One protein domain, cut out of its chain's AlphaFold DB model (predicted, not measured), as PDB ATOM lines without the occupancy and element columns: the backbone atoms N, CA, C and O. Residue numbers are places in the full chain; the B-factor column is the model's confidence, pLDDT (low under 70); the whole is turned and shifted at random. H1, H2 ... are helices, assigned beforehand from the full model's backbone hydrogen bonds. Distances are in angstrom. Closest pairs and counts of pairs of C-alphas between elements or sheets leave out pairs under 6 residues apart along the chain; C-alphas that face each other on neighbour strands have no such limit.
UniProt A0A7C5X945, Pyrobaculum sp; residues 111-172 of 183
ATOM      1  N   ASP A 111     -46.124 -45.438  19.952       97.31
ATOM      2  CA  ASP A 111     -46.417 -44.512  18.867       97.31
ATOM      3  C   ASP A 111     -45.256 -44.420  17.866       97.31
ATOM      4  O   ASP A 111     -45.460 -44.545  16.657       97.31
ATOM      5  N   LEU A 112     -44.022 -44.289  18.361       97.56
ATOM      6  CA  LEU A 112     -42.825 -44.286  17.525       97.56
ATOM      7  C   LEU A 112     -42.576 -45.663  16.882       97.56
ATOM      8  O   LEU A 112     -42.228 -45.746  15.702       97.56
ATOM      9  N   ALA A 113     -42.814 -46.751  17.618       98.25
ATOM     10  CA  ALA A 113     -42.724 -48.118  17.111       98.25
ATOM     11  C   ALA A 113     -43.683 -48.357  15.932       98.25
ATOM     12  O   ALA A 113     -43.306 -48.935  14.905       98.25
ATOM     13  N   ARG A 114     -44.913 -47.836  16.023       98.19
ATOM     14  CA  ARG A 114     -45.875 -47.831  14.914       98.19
ATOM     15  C   ARG A 114     -45.346 -47.083  13.691       98.19
ATOM     16  O   ARG A 114     -45.454 -47.591  12.574       98.19
ATOM     17  N   GLU A 115     -44.723 -45.923  13.875       98.00
ATOM     18  CA  GLU A 115     -44.148 -45.172  12.755       98.00
ATOM     19  C   GLU A 115     -42.950 -45.888  12.117       98.00
ATOM     20  O   GLU A 115     -42.797 -45.853  10.893       98.00
ATOM     21  N   TYR A 116     -42.153 -46.641  12.880       98.06
ATOM     22  CA  TYR A 116     -41.159 -47.536  12.284       98.06
ATOM     23  C   TYR A 116     -41.810 -48.625  11.426       98.06
ATOM     24  O   TYR A 116     -41.381 -48.809  10.286       98.06
ATOM     25  N   ARG A 117     -42.870 -49.297  11.903       98.38
ATOM     26  CA  ARG A 117     -43.627 -50.281  11.100       98.38
ATOM     27  C   ARG A 117     -44.171 -49.660   9.808       98.38
ATOM     28  O   ARG A 117     -44.008 -50.247   8.738       98.38
ATOM     29  N   ARG A 118     -44.712 -48.438   9.878       97.62
ATOM     30  CA  ARG A 118     -45.164 -47.668   8.706       97.62
ATOM     31  C   ARG A 118     -44.036 -47.424   7.707       97.62
ATOM     32  O   ARG A 118     -44.186 -47.709   6.522       97.62
ATOM     33  N   VAL A 119     -42.892 -46.922   8.168       96.56
ATOM     34  CA  VAL A 119     -41.738 -46.652   7.296       96.56
ATOM     35  C   VAL A 119     -41.206 -47.937   6.663       96.56
ATOM     36  O   VAL A 119     -40.838 -47.936   5.490       96.56
ATOM     37  N   LEU A 120     -41.163 -49.035   7.415       96.94
ATOM     38  CA  LEU A 120     -40.760 -50.339   6.897       96.94
ATOM     39  C   LEU A 120     -41.697 -50.801   5.775       96.94
ATOM     40  O   LEU A 120     -41.215 -51.109   4.684       96.94
ATOM     41  N   LEU A 121     -43.014 -50.729   5.997       97.12
ATOM     42  CA  LEU A 121     -44.033 -51.030   4.990       97.12
ATOM     43  C   LEU A 121     -43.872 -50.178   3.727       97.12
ATOM     44  O   LEU A 121     -43.941 -50.705   2.625       97.12
ATOM     45  N   LEU A 122     -43.568 -48.887   3.861       95.00
ATOM     46  CA  LEU A 122     -43.339 -48.000   2.713       95.00
ATOM     47  C   LEU A 122     -42.073 -48.350   1.920       95.00
ATOM     48  O   LEU A 122     -41.999 -48.090   0.717       95.00
ATOM     49  N   LYS A 123     -41.060 -48.914   2.587       92.56
ATOM     50  CA  LYS A 123     -39.783 -49.247   1.954       92.56
ATOM     51  C   LYS A 123     -39.713 -50.673   1.390       92.56
ATOM     52  O   LYS A 123     -38.915 -50.873   0.486       92.56
ATOM     53  N   GLU A 124     -40.461 -51.646   1.921       95.06
ATOM     54  CA  GLU A 124     -40.626 -53.002   1.340       95.06
ATOM     55  C   GLU A 124     -42.065 -53.514   1.527       95.06
ATOM     56  O   GLU A 124     -42.319 -54.368   2.389       95.06
ATOM     57  N   PRO A 125     -43.025 -53.033   0.721       95.56
ATOM     58  CA  PRO A 125     -44.442 -53.293   0.961       95.56
ATOM     59  C   PRO A 125     -44.776 -54.775   1.042       95.56
ATOM     60  O   PRO A 125     -45.326 -55.233   2.033       95.56
ATOM     61  N   CYS A 126     -44.356 -55.562   0.055       95.12
ATOM     62  CA  CYS A 126     -44.696 -56.982  -0.005       95.12
ATOM     63  C   CYS A 126     -44.042 -57.828   1.093       95.12
ATOM     64  O   CYS A 126     -44.560 -58.894   1.424       95.12
ATOM     65  N   HIS A 127     -42.903 -57.406   1.650       96.38
ATOM     66  CA  HIS A 127     -42.300 -58.107   2.784       96.38
ATOM     67  C   HIS A 127     -43.111 -57.841   4.054       96.38
ATOM     68  O   HIS A 127     -43.561 -58.777   4.711       96.38
ATOM     69  N   TYR A 128     -43.335 -56.566   4.366       97.44
ATOM     70  CA  TYR A 128     -43.941 -56.169   5.633       97.44
ATOM     71  C   TYR A 128     -45.455 -56.332   5.663       97.44
ATOM     72  O   TYR A 128     -45.990 -56.681   6.707       97.44
ATOM     73  N   TYR A 129     -46.136 -56.199   4.526       96.69
ATOM     74  CA  TYR A 129     -47.558 -56.513   4.410       96.69
ATOM     75  C   TYR A 129     -47.859 -57.957   4.826       96.69
ATOM     76  O   TYR A 129     -48.815 -58.201   5.549       96.69
ATOM     77  N   ARG A 130     -47.007 -58.917   4.435       96.19
ATOM     78  CA  ARG A 130     -47.156 -60.335   4.814       96.19
ATOM     79  C   ARG A 130     -46.793 -60.630   6.269       96.19
ATOM     80  O   ARG A 130     -47.100 -61.712   6.754       96.19
ATOM     81  N   LYS A 131     -46.075 -59.720   6.925       97.12
ATOM     82  CA  LYS A 131     -45.514 -59.925   8.263       97.12
ATOM     83  C   LYS A 131     -46.335 -59.249   9.357       97.12
ATOM     84  O   LYS A 131     -46.339 -59.721  10.488       97.12
ATOM     85  N   LEU A 132     -46.996 -58.144   9.023       97.62
ATOM     86  CA  LEU A 132     -47.940 -57.467   9.903       97.62
ATOM     87  C   LEU A 132     -49.178 -58.342  10.105       97.62
ATOM     88  O   LEU A 132     -49.691 -58.942   9.160       97.62
ATOM     89  N   SER A 133     -49.689 -58.375  11.331       97.06
ATOM     90  CA  SER A 133     -51.025 -58.916  11.581       97.06
ATOM     91  C   SER A 133     -52.107 -58.010  10.982       97.06
ATOM     92  O   SER A 133     -51.878 -56.824  10.729       97.06
ATOM     93  N   ALA A 134     -53.316 -58.552  10.800       96.06
ATOM     94  CA  ALA A 134     -54.455 -57.783  10.299       96.06
ATOM     95  C   ALA A 134     -54.743 -56.544  11.166       96.06
ATOM     96  O   ALA A 134     -54.951 -55.461  10.628       96.06
ATOM     97  N   THR A 135     -54.667 -56.683  12.494       97.25
ATOM     98  CA  THR A 135     -54.873 -55.580  13.444       97.25
ATOM     99  C   THR A 135     -53.803 -54.501  13.317       97.25
ATOM    100  O   THR A 135     -54.123 -53.318  13.339       97.25
ATOM    101  N   GLU A 136     -52.534 -54.877  13.152       97.69
ATOM    102  CA  GLU A 136     -51.462 -53.891  12.981       97.69
ATOM    103  C   GLU A 136     -51.570 -53.172  11.638       97.69
ATOM    104  O   GLU A 136     -51.384 -51.961  11.574       97.69
ATOM    105  N   LEU A 137     -51.891 -53.894  10.564       97.12
ATOM    106  CA  LEU A 137     -52.114 -53.282   9.260       97.12
ATOM    107  C   LEU A 137     -53.300 -52.308   9.308       97.12
ATOM    108  O   LEU A 137     -53.189 -51.184   8.824       97.12
ATOM    109  N   GLU A 138     -54.408 -52.712   9.925       96.62
ATOM    110  CA  GLU A 138     -55.576 -51.858  10.127       96.62
ATOM    111  C   GLU A 138     -55.231 -50.614  10.959       96.62
ATOM    112  O   GLU A 138     -55.596 -49.504  10.569       96.62
ATOM    113  N   GLU A 139     -54.474 -50.772  12.050       97.00
ATOM    114  CA  GLU A 139     -53.995 -49.659  12.875       97.00
ATOM    115  C   GLU A 139     -53.182 -48.663  12.037       97.00
ATOM    116  O   GLU A 139     -53.419 -47.452  12.107       97.00
ATOM    117  N   LEU A 140     -52.248 -49.159  11.218       97.06
ATOM    118  CA  LEU A 140     -51.439 -48.319  10.337       97.06
ATOM    119  C   LEU A 140     -52.303 -47.562   9.326       97.06
ATOM    120  O   LEU A 140     -52.065 -46.377   9.106       97.06
ATOM    121  N   LEU A 141     -53.287 -48.211   8.710       95.62
ATOM    122  CA  LEU A 141     -54.113 -47.592   7.672       95.62
ATOM    123  C   LEU A 141     -55.132 -46.594   8.236       95.62
ATOM    124  O   LEU A 141     -55.407 -45.583   7.593       95.62
ATOM    125  N   LYS A 142     -55.675 -46.848   9.434       95.06
ATOM    126  CA  LYS A 142     -56.687 -45.986  10.067       95.06
ATOM    127  C   LYS A 142     -56.095 -44.833  10.870       95.06
ATOM    128  O   LYS A 142     -56.774 -43.830  11.082       95.06
ATOM    129  N   THR A 143     -54.848 -44.957  11.313       95.38
ATOM    130  CA  THR A 143     -54.181 -43.916  12.099       95.38
ATOM    131  C   THR A 143     -53.300 -43.054  11.195       95.38
ATOM    132  O   THR A 143     -52.386 -43.598  10.562       95.38
ATOM    133  N   PRO A 144     -53.503 -41.722  11.135       94.75
ATOM    134  CA  PRO A 144     -52.625 -40.852  10.361       94.75
ATOM    135  C   PRO A 144     -51.190 -40.879  10.921       94.75
ATOM    136  O   PRO A 144     -51.011 -41.020  12.136       94.75
ATOM    137  N   PRO A 145     -50.158 -40.752  10.066       96.69
ATOM    138  CA  PRO A 145     -48.772 -40.740  10.519       96.69
ATOM    139  C   PRO A 145     -48.512 -39.539  11.427       96.69
ATOM    140  O   PRO A 145     -48.987 -38.432  11.167       96.69
ATOM    141  N   ARG A 146     -47.711 -39.748  12.472       96.75
ATOM    142  CA  ARG A 146     -47.216 -38.666  13.333       96.75
ATOM    143  C   ARG A 146     -45.789 -38.270  12.960       96.75
ATOM    144  O   ARG A 146     -44.988 -39.158  12.672       96.75
ATOM    145  N   PRO A 147     -45.444 -36.973  12.953       96.25
ATOM    146  CA  PRO A 147     -44.131 -36.516  12.517       96.25
ATOM    147  C   PRO A 147     -43.047 -36.817  13.558       96.25
ATOM    148  O   PRO A 147     -43.079 -36.301  14.671       96.25
ATOM    149  N   TYR A 148     -42.041 -37.591  13.155       95.25
ATOM    150  CA  TYR A 148     -40.841 -37.877  13.937       95.25
ATOM    151  C   TYR A 148     -39.577 -37.486  13.152       95.25
ATOM    152  O   TYR A 148     -39.271 -38.094  12.110       95.25
ATOM    153  N   PRO A 149     -38.811 -36.481  13.629       91.62
ATOM    154  CA  PRO A 149     -37.543 -36.086  13.027       91.62
ATOM    155  C   PRO A 149     -36.579 -37.262  12.861       91.62
ATOM    156  O   PRO A 149     -36.345 -38.042  13.779       91.62
ATOM    157  N   GLY A 150     -36.007 -37.400  11.661       87.94
ATOM    158  CA  GLY A 150     -35.093 -38.499  11.327       87.94
ATOM    159  C   GLY A 150     -35.759 -39.865  11.116       87.94
ATOM    160  O   GLY A 150     -35.044 -40.835  10.867       87.94
ATOM    161  N   VAL A 151     -37.093 -39.950  11.174       93.81
ATOM    162  CA  VAL A 151     -37.850 -41.186  10.918       93.81
ATOM    163  C   VAL A 151     -38.728 -41.041   9.678       93.81
ATOM    164  O   VAL A 151     -38.503 -41.745   8.689       93.81
ATOM    165  N   ASN A 152     -39.699 -40.122   9.702       94.44
ATOM    166  CA  ASN A 152     -40.783 -40.102   8.714       94.44
ATOM    167  C   ASN A 152     -41.245 -38.703   8.258       94.44
ATOM    168  O   ASN A 152     -42.259 -38.618   7.575       94.44
ATOM    169  N   LEU A 153     -40.524 -37.615   8.568       94.62
ATOM    170  CA  LEU A 153     -40.931 -36.261   8.137       94.62
ATOM    171  C   LEU A 153     -41.138 -36.136   6.618       94.62
ATOM    172  O   LEU A 153     -42.048 -35.452   6.169       94.62
ATOM    173  N   TRP A 154     -40.362 -36.880   5.833       92.81
ATOM    174  CA  TRP A 154     -40.488 -36.934   4.376       92.81
ATOM    175  C   TRP A 154     -41.848 -37.468   3.889       92.81
ATOM    176  O   TRP A 154     -42.182 -37.293   2.721       92.81
ATOM    177  N   ILE A 155     -42.637 -38.151   4.738       95.12
ATOM    178  CA  ILE A 155     -43.994 -38.597   4.375       95.12
ATOM    179  C   ILE A 155     -44.867 -37.383   4.057       95.12
ATOM    180  O   ILE A 155     -45.664 -37.427   3.123       95.12
ATOM    181  N   PHE A 156     -44.696 -36.299   4.813       95.38
ATOM    182  CA  PHE A 156     -45.512 -35.095   4.697       95.38
ATOM    183  C   PHE A 156     -45.164 -34.294   3.435       95.38
ATOM    184  O   PHE A 156     -46.057 -33.715   2.824       95.38
ATOM    185  N   ASP A 157     -43.914 -34.371   2.971       93.56
ATOM    186  CA  ASP A 157     -43.488 -33.803   1.683       93.56
ATOM    187  C   ASP A 157     -44.020 -34.602   0.476       93.56
ATOM    188  O   ASP A 157     -44.043 -34.113  -0.650       93.56
ATOM    189  N   MET A 158     -44.445 -35.851   0.698       93.12
ATOM    190  CA  MET A 158     -44.930 -36.777  -0.332       93.12
ATOM    191  C   MET A 158     -46.362 -37.251  -0.046       93.12
ATOM    192  O   MET A 158     -46.725 -38.393  -0.352       93.12
ATOM    193  N   TRP A 159     -47.178 -36.382   0.557       94.62
ATOM    194  CA  TRP A 159     -48.471 -36.750   1.135       94.62
ATOM    195  C   TRP A 159     -49.423 -37.438   0.148       94.62
ATOM    196  O   TRP A 159     -50.037 -38.452   0.479       94.62
ATOM    197  N   GLU A 160     -49.510 -36.947  -1.090       94.94
ATOM    198  CA  GLU A 160     -50.367 -37.546  -2.122       94.94
ATOM    199  C   GLU A 160     -49.927 -38.966  -2.500       94.94
ATOM    200  O   GLU A 160     -50.751 -39.867  -2.659       94.94
ATOM    201  N   VAL A 161     -48.615 -39.187  -2.633       93.94
ATOM    202  CA  VAL A 161     -48.047 -40.503  -2.958       93.94
ATOM    203  C   VAL A 161     -48.311 -41.478  -1.815       93.94
ATOM    204  O   VAL A 161     -48.753 -42.602  -2.055       93.94
ATOM    205  N   TYR A 162     -48.088 -41.032  -0.578       95.06
ATOM    206  CA  TYR A 162     -48.379 -41.807   0.622       95.06
ATOM    207  C   TYR A 162     -49.867 -42.176   0.726       95.06
ATOM    208  O   TYR A 162     -50.194 -43.335   0.977       95.06
ATOM    209  N   THR A 163     -50.764 -41.217   0.488       94.62
ATOM    210  CA  THR A 163     -52.214 -41.425   0.593       94.62
ATOM    211  C   THR A 163     -52.691 -42.448  -0.431       94.62
ATOM    212  O   THR A 163     -53.322 -43.434  -0.059       94.62
ATOM    213  N   ARG A 164     -52.284 -42.306  -1.702       95.06
ATOM    214  CA  ARG A 164     -52.596 -43.298  -2.746       95.06
ATOM    215  C   ARG A 164     -52.058 -44.686  -2.409       95.06
ATOM    216  O   ARG A 164     -52.725 -45.686  -2.663       95.06
ATOM    217  N   PHE A 165     -50.855 -44.767  -1.843       94.56
ATOM    218  CA  PHE A 165     -50.288 -46.035  -1.392       94.56
ATOM    219  C   PHE A 165     -51.145 -46.681  -0.292       94.56
ATOM    220  O   PHE A 165     -51.471 -47.864  -0.390       94.56
ATOM    221  N   ALA A 166     -51.556 -45.912   0.719       94.44
ATOM    222  CA  ALA A 166     -52.408 -46.399   1.804       94.44
ATOM    223  C   ALA A 166     -53.799 -46.839   1.306       94.44
ATOM    224  O   ALA A 166     -54.285 -47.894   1.707       94.44
ATOM    225  N   GLU A 167     -54.413 -46.089   0.388       94.88
ATOM    226  CA  GLU A 167     -55.709 -46.434  -0.217       94.88
ATOM    227  C   GLU A 167     -55.661 -47.747  -1.004       94.88
ATOM    228  O   GLU A 167     -56.583 -48.559  -0.913       94.88
ATOM    229  N   ARG A 168     -54.587 -47.976  -1.770       94.81
ATOM    230  CA  ARG A 168     -54.375 -49.241  -2.491       94.81
ATOM    231  C   ARG A 168     -54.203 -50.406  -1.522       94.81
ATOM    232  O   ARG A 168     -54.890 -51.417  -1.655       94.81
ATOM    233  N   LEU A 169     -53.377 -50.234  -0.488       94.25
ATOM    234  CA  LEU A 169     -53.207 -51.254   0.549       94.25
ATOM    235  C   LEU A 169     -54.518 -51.596   1.265       94.25
ATOM    236  O   LEU A 169     -54.766 -52.769   1.531       94.25
ATOM    237  N   ALA A 170     -55.368 -50.601   1.540       92.88
ATOM    238  CA  ALA A 170     -56.678 -50.812   2.157       92.88
ATOM    239  C   ALA A 170     -57.627 -51.652   1.283       92.88
ATOM    240  O   ALA A 170     -58.507 -52.330   1.808       92.88
ATOM    241  N   LYS A 171     -57.421 -51.653  -0.040       94.44
ATOM    242  CA  LYS A 171     -58.133 -52.510  -1.005       94.44
ATOM    243  C   LYS A 171     -57.477 -53.885  -1.194       94.44
ATOM    244  O   LYS A 171     -57.960 -54.681  -1.990       94.44
ATOM    245  N   GLY A 172     -56.379 -54.169  -0.488       91.56
ATOM    246  CA  GLY A 172     -55.588 -55.392  -0.658       91.56
ATOM    247  C   GLY A 172     -54.631 -55.356  -1.853       91.56
ATOM    248  O   GLY A 172     -54.017 -56.369  -2.182       91.56
TER     249      GLY A 172
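This is residues 111 to 172 of the 183 residues of a protein of Pyrobaculum sp (UniProt A0A7C5X945). Two helices lying nearly side by side, H3 and H5, run opposite ways, and the longest helix, H1, stands about perpendicular to H3, with short H2 at H1's end. A long loop swings from H3 to small H4, and from there H5 folds back along H3; of the helices, H1 and H2 alone touch, and only at the corner by their link. The printed part has 62 residues with five named helices, H1 to H5 in chain order, and no named strand: all helix. It is compact, with a radius of gyration of the C-alphas of 10.8 A, and rounded, spanning 27 by 23 by 20 A.

Find C-alpha 111 at (-46.417, -44.512, 18.867); from there H1, residues 111 to 123, runs 18.8 A. Next come H2, residues 125 to 129, 5.7 A, and H3, residues 134 to 142, 12.0 A. Look then for H4, residues 154 to 157, 5.1 A, and H5, residues 159 to 170, which runs 16.3 A to C-alpha 170 at (-56.678, -50.812, 2.157).

Start at H1: with residues 120 to 121 alone it touches H2, only at the corner, the closest C-alphas being Leu 121 and Tyr 128, 5.2 A. H1 and H3 are close but not clearly touching, C-alphas 118 and 140 being closest at 6.5 A, about perpendicular at 88 degrees. H3 and H5 are likewise close but not clearly touching, closest at C-alphas 141 and 166, 6.2 A, opposite ways at a shallow tilt of 33 degrees, only just short of steep. H4 is close to but not clearly touching H5, closest at C-alphas 155 and 162, 6.6 A. H1 and H5 are only just apart, at 8.3 A. In H1, H2, H3 and H5 every O i to N i+4 pair is within hydrogen-bond range; H4 is too short for one.

The C-alphas of Pro 149 and Lys 171, the two farthest apart, are 29.8 A apart. The printed part has no cut; the link from H3 to H4, 11 residues, is long. Mean pLDDT of the printed part is 95.5, and no printed residue is under 70.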